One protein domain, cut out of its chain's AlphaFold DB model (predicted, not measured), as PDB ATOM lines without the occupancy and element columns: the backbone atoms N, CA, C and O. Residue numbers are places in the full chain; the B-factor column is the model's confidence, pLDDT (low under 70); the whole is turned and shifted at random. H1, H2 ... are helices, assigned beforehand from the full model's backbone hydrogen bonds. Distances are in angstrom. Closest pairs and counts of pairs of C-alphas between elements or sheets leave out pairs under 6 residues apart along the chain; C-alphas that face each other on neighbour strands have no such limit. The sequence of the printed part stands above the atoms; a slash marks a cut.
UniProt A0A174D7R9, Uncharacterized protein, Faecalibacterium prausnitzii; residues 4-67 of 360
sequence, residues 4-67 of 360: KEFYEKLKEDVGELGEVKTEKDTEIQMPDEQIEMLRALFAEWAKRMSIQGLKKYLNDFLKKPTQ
ATOM      1  N   LYS A   4       7.435  11.352 -30.016       88.81
ATOM      2  CA  LYS A   4       8.315  12.307 -29.342       88.81
ATOM      3  C   LYS A   4       7.823  13.738 -29.525       88.81
ATOM      4  O   LYS A   4       7.751  14.469 -28.546       88.81
ATOM      5  N   GLU A   5       7.445  14.125 -30.743       91.12
ATOM      6  CA  GLU A   5       6.870  15.450 -31.012       91.12
ATOM      7  C   GLU A   5       5.595  15.693 -30.198       91.12
ATOM      8  O   GLU A   5       5.436  16.759 -29.608       91.12
ATOM      9  N   PHE A   6       4.706  14.697 -30.123       92.81
ATOM     10  CA  PHE A   6       3.501  14.765 -29.296       92.81
ATOM     11  C   PHE A   6       3.840  14.988 -27.821       92.81
ATOM     12  O   PHE A   6       3.245  15.843 -27.166       92.81
ATOM     13  N   TYR A   7       4.807  14.231 -27.299       90.75
ATOM     14  CA  TYR A   7       5.202  14.312 -25.900       90.75
ATOM     15  C   TYR A   7       5.846  15.653 -25.537       90.75
ATOM     16  O   TYR A   7       5.538  16.213 -24.489       90.75
ATOM     17  N   GLU A   8       6.712  16.182 -26.403       89.56
ATOM     18  CA  GLU A   8       7.336  17.489 -26.180       89.56
ATOM     19  C   GLU A   8       6.306  18.621 -26.250       89.56
ATOM     20  O   GLU A   8       6.282  19.457 -25.353       89.56
ATOM     21  N   LYS A   9       5.362  18.586 -27.203       91.62
ATOM     22  CA  LYS A   9       4.235  19.537 -27.220       91.62
ATOM     23  C   LYS A   9       3.393  19.464 -25.947       91.62
ATOM     24  O   LYS A   9       3.033  20.485 -25.379       91.62
ATOM     25  N   LEU A  10       3.098  18.258 -25.461       91.38
ATOM     26  CA  LEU A  10       2.337  18.101 -24.222       91.38
ATOM     27  C   LEU A  10       3.105  18.654 -23.007       91.38
ATOM     28  O   LEU A  10       2.499  19.269 -22.135       91.38
ATOM     29  N   LYS A  11       4.430  18.474 -22.942       89.44
ATOM     30  CA  LYS A  11       5.272  19.099 -21.908       89.44
ATOM     31  C   LYS A  11       5.262  20.620 -21.980       89.44
ATOM     32  O   LYS A  11       5.274  21.252 -20.932       89.44
ATOM     33  N   GLU A  12       5.253  21.202 -23.175       88.56
ATOM     34  CA  GLU A  12       5.108  22.653 -23.332       88.56
ATOM     35  C   GLU A  12       3.777  23.136 -22.730       88.56
ATOM     36  O   GLU A  12       3.759  24.159 -22.047       88.56
ATOM     37  N   ASP A  13       2.701  22.358 -22.897       85.25
ATOM     38  CA  ASP A  13       1.369  22.682 -22.372       85.25
ATOM     39  C   ASP A  13       1.260  22.542 -20.836       85.25
ATOM     40  O   ASP A  13       0.525  23.303 -20.203       85.25
ATOM     41  N   VAL A  14       1.958  21.578 -20.212       86.81
ATOM     42  CA  VAL A  14       1.735  21.220 -18.787       86.81
ATOM     43  C   VAL A  14       2.957  21.327 -17.864       86.81
ATOM     44  O   VAL A  14       2.812  21.214 -16.647       86.81
ATOM     45  N   GLY A  15       4.162  21.521 -18.400       81.69
ATOM     46  CA  GLY A  15       5.416  21.521 -17.642       81.69
ATOM     47  C   GLY A  15       6.000  20.120 -17.398       81.69
ATOM     48  O   GLY A  15       6.249  19.352 -18.329       81.69
ATOM     49  N   GLU A  16       6.304  19.782 -16.138       77.06
ATOM     50  CA  GLU A  16       7.015  18.542 -15.792       77.06
ATOM     51  C   GLU A  16       6.109  17.295 -15.796       77.06
ATOM     52  O   GLU A  16       5.357  17.032 -14.861       77.06
ATOM     53  N   LEU A  17       6.265  16.452 -16.822       73.81
ATOM     54  CA  LEU A  17       5.616  15.133 -16.937       73.81
ATOM     55  C   LEU A  17       6.507  13.957 -16.493       73.81
ATOM     56  O   LEU A  17       6.060  12.809 -16.456       73.81
ATOM     57  N   GLY A  18       7.772  14.215 -16.138       70.56
ATOM     58  CA  GLY A  18       8.800  13.199 -15.870       70.56
ATOM     59  C   GLY A  18       9.183  12.384 -17.118       70.56
ATOM     60  O   GLY A  18       8.990  12.834 -18.239       70.56
ATOM     61  N   GLU A  19       9.746  11.183 -16.960       72.44
ATOM     62  CA  GLU A  19      10.028  10.292 -18.104       72.44
ATOM     63  C   GLU A  19       8.864   9.324 -18.385       72.44
ATOM     64  O   GLU A  19       8.291   8.746 -17.450       72.44
ATOM     65  N   VAL A  20       8.532   9.139 -19.666       72.06
ATOM     66  CA  VAL A  20       7.617   8.103 -20.183       72.06
ATOM     67  C   VAL A  20       8.416   6.974 -20.824       72.06
ATOM     68  O   VAL A  20       9.514   7.183 -21.335       72.06
ATOM     69  N   LYS A  21       7.868   5.756 -20.788       64.94
ATOM     70  CA  LYS A  21       8.521   4.567 -21.341       64.94
ATOM     71  C   LYS A  21       8.181   4.440 -22.823       64.94
ATOM     72  O   LYS A  21       7.362   3.605 -23.197       64.94
ATOM     73  N   THR A  22       8.791   5.259 -23.669       61.59
ATOM     74  CA  THR A  22       8.769   5.034 -25.118       61.59
ATOM     75  C   THR A  22      10.071   4.375 -25.547       61.59
ATOM     76  O   THR A  22      11.145   4.959 -25.460       61.59
ATOM     77  N   GLU A  23       9.990   3.118 -25.986       60.03
ATOM     78  CA  GLU A  23      11.171   2.358 -26.422       60.03
ATOM     79  C   GLU A  23      11.723   2.873 -27.763       60.03
ATOM     80  O   GLU A  23      12.911   2.702 -28.043       60.03
ATOM     81  N   LYS A  24      10.872   3.495 -28.596       75.56
ATOM     82  CA  LYS A  24      11.206   4.035 -29.923       75.56
ATOM     83  C   LYS A  24      10.316   5.224 -30.274       75.56
ATOM     84  O   LYS A  24       9.120   5.200 -29.985       75.56
ATOM     85  N   ASP A  25      10.891   6.225 -30.938       86.44
ATOM     86  CA  ASP A  25      10.093   7.275 -31.569       86.44
ATOM     87  C   ASP A  25       9.402   6.705 -32.811       86.44
ATOM     88  O   ASP A  25      10.061   6.165 -33.700       86.44
ATOM     89  N   THR A  26       8.075   6.771 -32.832       88.75
ATOM     90  CA  THR A  26       7.238   6.146 -33.859       88.75
ATOM     91  C   THR A  26       6.278   7.179 -34.438       88.75
ATOM     92  O   THR A  26       5.858   8.108 -33.747       88.75
ATOM     93  N   GLU A  27       5.921   7.029 -35.709       90.88
ATOM     94  CA  GLU A  27       4.887   7.851 -36.333       90.88
ATOM     95  C   GLU A  27       3.510   7.540 -35.725       90.88
ATOM     96  O   GLU A  27       3.151   6.375 -35.536       90.88
ATOM     97  N   ILE A  28       2.742   8.587 -35.413       91.25
ATOM     98  CA  ILE A  28       1.360   8.455 -34.952       91.25
ATOM     99  C   ILE A  28       0.471   8.259 -36.181       91.25
ATOM    100  O   ILE A  28       0.369   9.142 -37.029       91.25
ATOM    101  N   GLN A  29      -0.187   7.103 -36.269       88.94
ATOM    102  CA  GLN A  29      -1.041   6.735 -37.401       88.94
ATOM    103  C   GLN A  29      -2.507   7.039 -37.078       88.94
ATOM    104  O   GLN A  29      -3.333   6.133 -36.925       88.94
ATOM    105  N   MET A  30      -2.807   8.326 -36.903       88.44
ATOM    106  CA  MET A  30      -4.135   8.846 -36.575       88.44
ATOM    107  C   MET A  30      -4.369  10.206 -37.257       88.44
ATOM    108  O   MET A  30      -3.396  10.909 -37.524       88.44
ATOM    109  N   PRO A  31      -5.627  10.597 -37.528       89.12
ATOM    110  CA  PRO A  31      -5.973  11.951 -37.955       89.12
ATOM    111  C   PRO A  31      -5.525  13.014 -36.946       89.12
ATOM    112  O   PRO A  31      -5.625  12.794 -35.736       89.12
ATOM    113  N   ASP A  32      -5.099  14.176 -37.443       90.06
ATOM    114  CA  ASP A  32      -4.612  15.285 -36.613       90.06
ATOM    115  C   ASP A  32      -5.659  15.736 -35.586       90.06
ATOM    116  O   ASP A  32      -5.317  16.001 -34.436       90.06
ATOM    117  N   GLU A  33      -6.945  15.733 -35.944       90.12
ATOM    118  CA  GLU A  33      -8.032  16.101 -35.033       90.12
ATOM    119  C   GLU A  33      -8.071  15.197 -33.793       90.12
ATOM    120  O   GLU A  33      -8.190  15.687 -32.670       90.12
ATOM    121  N   GLN A  34      -7.902  13.884 -33.976       92.25
ATOM    122  CA  GLN A  34      -7.863  12.927 -32.868       92.25
ATOM    123  C   GLN A  34      -6.613  13.127 -32.004       92.25
ATOM    124  O   GLN A  34      -6.680  13.006 -30.782       92.25
ATOM    125  N   ILE A  35      -5.475  13.459 -32.622       93.00
ATOM    126  CA  ILE A  35      -4.230  13.752 -31.903       93.00
ATOM    127  C   ILE A  35      -4.410  14.987 -31.011       93.00
ATOM    128  O   ILE A  35      -4.035  14.955 -29.838       93.00
ATOM    129  N   GLU A  36      -5.029  16.051 -31.524       91.88
ATOM    130  CA  GLU A  36      -5.303  17.268 -30.752       91.88
ATOM    131  C   GLU A  36      -6.287  17.011 -29.598       91.88
ATOM    132  O   GLU A  36      -6.056  17.487 -28.485       91.88
ATOM    133  N   MET A  37      -7.331  16.200 -29.813       92.50
ATOM    134  CA  MET A  37      -8.261  15.787 -28.747       92.50
ATOM    135  C   MET A  37      -7.541  15.043 -27.617       92.50
ATOM    136  O   MET A  37      -7.783  15.315 -26.440       92.50
ATOM    137  N   LEU A  38      -6.635  14.123 -27.963       94.38
ATOM    138  CA  LEU A  38      -5.832  13.400 -26.979       94.38
ATOM    139  C   LEU A  38      -4.857  14.328 -26.247       94.38
ATOM    140  O   LEU A  38      -4.705  14.197 -25.033       94.38
ATOM    141  N   ARG A  39      -4.223  15.284 -26.944       93.75
ATOM    142  CA  ARG A  39      -3.345  16.269 -26.290       93.75
ATOM    143  C   ARG A  39      -4.124  17.099 -25.270       93.75
ATOM    144  O   ARG A  39      -3.684  17.211 -24.129       93.75
ATOM    145  N   ALA A  40      -5.298  17.604 -25.653       92.44
ATOM    146  CA  ALA A  40      -6.173  18.360 -24.762       92.44
ATOM    147  C   ALA A  40      -6.609  17.532 -23.541       92.44
ATOM    148  O   ALA A  40      -6.525  18.016 -22.415       92.44
ATOM    149  N   LEU A  41      -6.994  16.265 -23.741       94.00
ATOM    150  CA  LEU A  41      -7.327  15.353 -22.644       94.00
ATOM    151  C   LEU A  41      -6.169  15.205 -21.654       94.00
ATOM    152  O   LEU A  41      -6.361  15.381 -20.452       94.00
ATOM    153  N   PHE A  42      -4.967  14.883 -22.138       94.44
ATOM    154  CA  PHE A  42      -3.814  14.704 -21.258       94.44
ATOM    155  C   PHE A  42      -3.432  16.004 -20.540       94.44
ATOM    156  O   PHE A  42      -3.008  15.948 -19.384       94.44
ATOM    157  N   ALA A  43      -3.620  17.160 -21.184       92.62
ATOM    158  CA  ALA A  43      -3.402  18.461 -20.566       92.62
ATOM    159  C   ALA A  43      -4.395  18.746 -19.428       92.62
ATOM    160  O   ALA A  43      -3.990  19.215 -18.364       92.62
ATOM    161  N   GLU A  44      -5.677  18.415 -19.599       91.88
ATOM    162  CA  GLU A  44      -6.671  18.531 -18.524       91.88
ATOM    163  C   GLU A  44      -6.416  17.527 -17.396       91.88
ATOM    164  O   GLU A  44      -6.430  17.878 -16.214       91.88
ATOM    165  N   TRP A  45      -6.082  16.281 -17.733       93.06
ATOM    166  CA  TRP A  45      -5.746  15.266 -16.738       93.06
ATOM    167  C   TRP A  45      -4.509  15.616 -15.918       93.06
ATOM    168  O   TRP A  45      -4.489  15.328 -14.722       93.06
ATOM    169  N   ALA A  46      -3.516  16.296 -16.496       91.19
ATOM    170  CA  ALA A  46      -2.360  16.789 -15.751       91.19
ATOM    171  C   ALA A  46      -2.741  17.755 -14.611       91.19
ATOM    172  O   ALA A  46      -2.015  17.841 -13.623       91.19
ATOM    173  N   LYS A  47      -3.894  18.436 -14.700       89.12
ATOM    174  CA  LYS A  47      -4.380  19.360 -13.662       89.12
ATOM    175  C   LYS A  47      -5.081  18.653 -12.500       89.12
ATOM    176  O   LYS A  47      -5.106  19.196 -11.398       89.12
ATOM    177  N   ARG A  48      -5.681  17.477 -12.733       88.81
ATOM    178  CA  ARG A  48      -6.554  16.799 -11.747       88.81
ATOM    179  C   ARG A  48      -6.130  15.386 -11.350       88.81
ATOM    180  O   ARG A  48      -6.698  14.829 -10.414       88.81
ATOM    181  N   MET A  49      -5.167  14.787 -12.043       88.31
ATOM    182  CA  MET A  49      -4.665  13.440 -11.770       88.31
ATOM    183  C   MET A  49      -3.228  13.477 -11.254       88.31
ATOM    184  O   MET A  49      -2.468  14.405 -11.516       88.31
ATOM    185  N   SER A  50      -2.819  12.421 -10.548       87.88
ATOM    186  CA  SER A  50      -1.408  12.246 -10.210       87.88
ATOM    187  C   SER A  50      -0.582  11.983 -11.473       87.88
ATOM    188  O   SER A  50      -1.033  11.300 -12.396       87.88
ATOM    189  N   ILE A  51       0.673  12.444 -11.478       86.19
ATOM    190  CA  ILE A  51       1.621  12.199 -12.579       86.19
ATOM    191  C   ILE A  51       1.739  10.696 -12.877       86.19
ATOM    192  O   ILE A  51       1.797  10.288 -14.034       86.19
ATOM    193  N   GLN A  52       1.737   9.843 -11.847       87.12
ATOM    194  CA  GLN A  52       1.802   8.392 -12.028       87.12
ATOM    195  C   GLN A  52       0.551   7.831 -12.722       87.12
ATOM    196  O   GLN A  52       0.680   6.968 -13.591       87.12
ATOM    197  N   GLY A  53      -0.638   8.328 -12.365       87.25
ATOM    198  CA  GLY A  53      -1.890   7.956 -13.021       87.25
ATOM    199  C   GLY A  53      -1.900   8.379 -14.488       87.25
ATOM    200  O   GLY A  53      -2.145   7.552 -15.360       87.25
ATOM    201  N   LEU A  54      -1.528   9.630 -14.768       89.44
ATOM    202  CA  LEU A  54      -1.416  10.166 -16.125       89.44
ATOM    203  C   LEU A  54      -0.449   9.346 -16.992       89.44
ATOM    204  O   LEU A  54      -0.777   8.964 -18.117       89.44
ATOM    205  N   LYS A  55       0.726   9.005 -16.446       88.81
ATOM    206  CA  LYS A  55       1.737   8.195 -17.135       88.81
ATOM    207  C   LYS A  55       1.225   6.825 -17.559       88.81
ATOM    208  O   LYS A  55       1.689   6.322 -18.576       88.81
ATOM    209  N   LYS A  56       0.314   6.205 -16.803       89.56
ATOM    210  CA  LYS A  56      -0.273   4.909 -17.178       89.56
ATOM    211  C   LYS A  56      -0.944   5.014 -18.551       89.56
ATOM    212  O   LYS A  56      -0.531   4.332 -19.482       89.56
ATOM    213  N   TYR A  57      -1.883   5.946 -18.688       91.19
ATOM    214  CA  TYR A  57      -2.632   6.172 -19.925       91.19
ATOM    215  C   TYR A  57      -1.756   6.684 -21.067       91.19
ATOM    216  O   TYR A  57      -1.891   6.244 -22.207       91.19
ATOM    217  N   LEU A  58      -0.821   7.585 -20.760       91.12
ATOM    218  CA  LEU A  58       0.092   8.124 -21.758       91.12
ATOM    219  C   LEU A  58       1.013   7.032 -22.326       91.12
ATOM    220  O   LEU A  58       1.207   6.964 -23.535       91.12
ATOM    221  N   ASN A  59       1.530   6.126 -21.488       89.69
ATOM    222  CA  ASN A  59       2.320   4.987 -21.966       89.69
ATOM    223  C   ASN A  59       1.477   4.019 -22.816       89.69
ATOM    224  O   ASN A  59       1.970   3.528 -23.832       89.69
ATOM    225  N   ASP A  60       0.220   3.761 -22.436       88.75
ATOM    226  CA  ASP A  60      -0.687   2.897 -23.207       88.75
ATOM    227  C   ASP A  60      -0.969   3.465 -24.609       88.75
ATOM    228  O   ASP A  60      -1.000   2.713 -25.589       88.75
ATOM    229  N   PHE A  61      -1.106   4.791 -24.722       90.88
ATOM    230  CA  PHE A  61      -1.208   5.491 -26.003       90.88
ATOM    231  C   PHE A  61       0.091   5.389 -26.814       90.88
ATOM    232  O   PHE A  61       0.087   4.884 -27.939       90.88
ATOM    233  N   LEU A  62       1.213   5.823 -26.233       89.44
ATOM    234  CA  LEU A  62       2.486   5.950 -26.948       89.44
ATOM    235  C   LEU A  62       3.070   4.600 -27.395       89.44
ATOM    236  O   LEU A  62       3.845   4.560 -28.347       89.44
ATOM    237  N   LYS A  63       2.700   3.485 -26.750       88.12
ATOM    238  CA  LYS A  63       3.152   2.137 -27.131       88.12
ATOM    239  C   LYS A  63       2.575   1.659 -28.471       88.12
ATOM    240  O   LYS A  63       3.245   0.915 -29.185       88.12
ATOM    241  N   LYS A  64       1.332   2.034 -28.799       87.62
ATOM    242  CA  LYS A  64       0.676   1.696 -30.077       87.62
ATOM    243  C   LYS A  64      -0.265   2.841 -30.501       87.62
ATOM    244  O   LYS A  64      -1.483   2.707 -30.345       87.62
ATOM    245  N   PRO A  65       0.272   3.958 -31.029       87.81
ATOM    246  CA  PRO A  65      -0.491   5.167 -31.355       87.81
ATOM    247  C   PRO A  65      -1.175   5.034 -32.728       87.81
ATOM    248  O   PRO A  65      -0.846   5.725 -33.692       87.81
ATOM    249  N   THR A  66      -2.086   4.068 -32.838       86.69
ATOM    250  CA  THR A  66      -2.748   3.682 -34.094       86.69
ATOM    251  C   THR A  66      -4.237   3.450 -33.863       86.69
ATOM    252  O   THR A  66      -4.610   2.975 -32.789       86.69
ATOM    253  N   GLN A  67      -5.062   3.613 -34.897       80.75
ATOM    254  CA  GLN A  67      -6.498   3.284 -34.867       80.75
ATOM    255  C   GLN A  67      -6.816   1.779 -34.681       80.75
ATOM    256  O   GLN A  67      -7.966   1.384 -34.528       80.75
TER     257      GLN A  67
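This is residues 4 to 67 of the 360 residues of an uncharacterized protein of Faecalibacterium prausnitzii (UniProt A0A174D7R9). Look for three helices at the corners of a triangle: H2, the longest, has H1 packed on it and folds back into H3 as a hairpin. The long link, residues 15 to 31, loops across the side opposite H2, between H1 and H3. The printed part has 64 residues with three named helices, H1, H2, H3 in chain order, and no named strand, and is all helix. It is compact, with a radius of gyration of the C-alphas of 11.0 A, and spans 28 by 25 by 18 A.

Find C-alpha 4 at (8.315, 12.307, -29.342); H1 runs from there to residue 14, 15.3 A. H2, residues 32 to 48, covers 25.0 A. H3, residues 51 to 63, covers 17.8 A and ends at C-alpha 63, (3.152, 2.137, -27.131).

H1 touches H2, at residues 39 to 46 of H2 alone; the closest C-alphas, Val 14 and Ala 43, are 6.1 A apart. They run the same way at a steep tilt of 42 degrees. H2 and H3, a helical hairpin, touch through residues 42 to 46 and 54 to 58 alone, the closest C-alphas, Ala 46 and Leu 54, 6.7 A apart; they run opposite ways at a shallow tilt of 18 degrees. H1 and H3 are apart. Every O i to N i+4 pair is within hydrogen-bond range in H1, 11 of 13 in H2 and 8 of 9 in H3.

The farthest C-alphas, Glu 27 and Arg 48, are 28.6 A apart. The printed part has no cut; the link H1 to H2 is long, H2 to H3 tight. Residues 21 to 23 have pLDDT under 70.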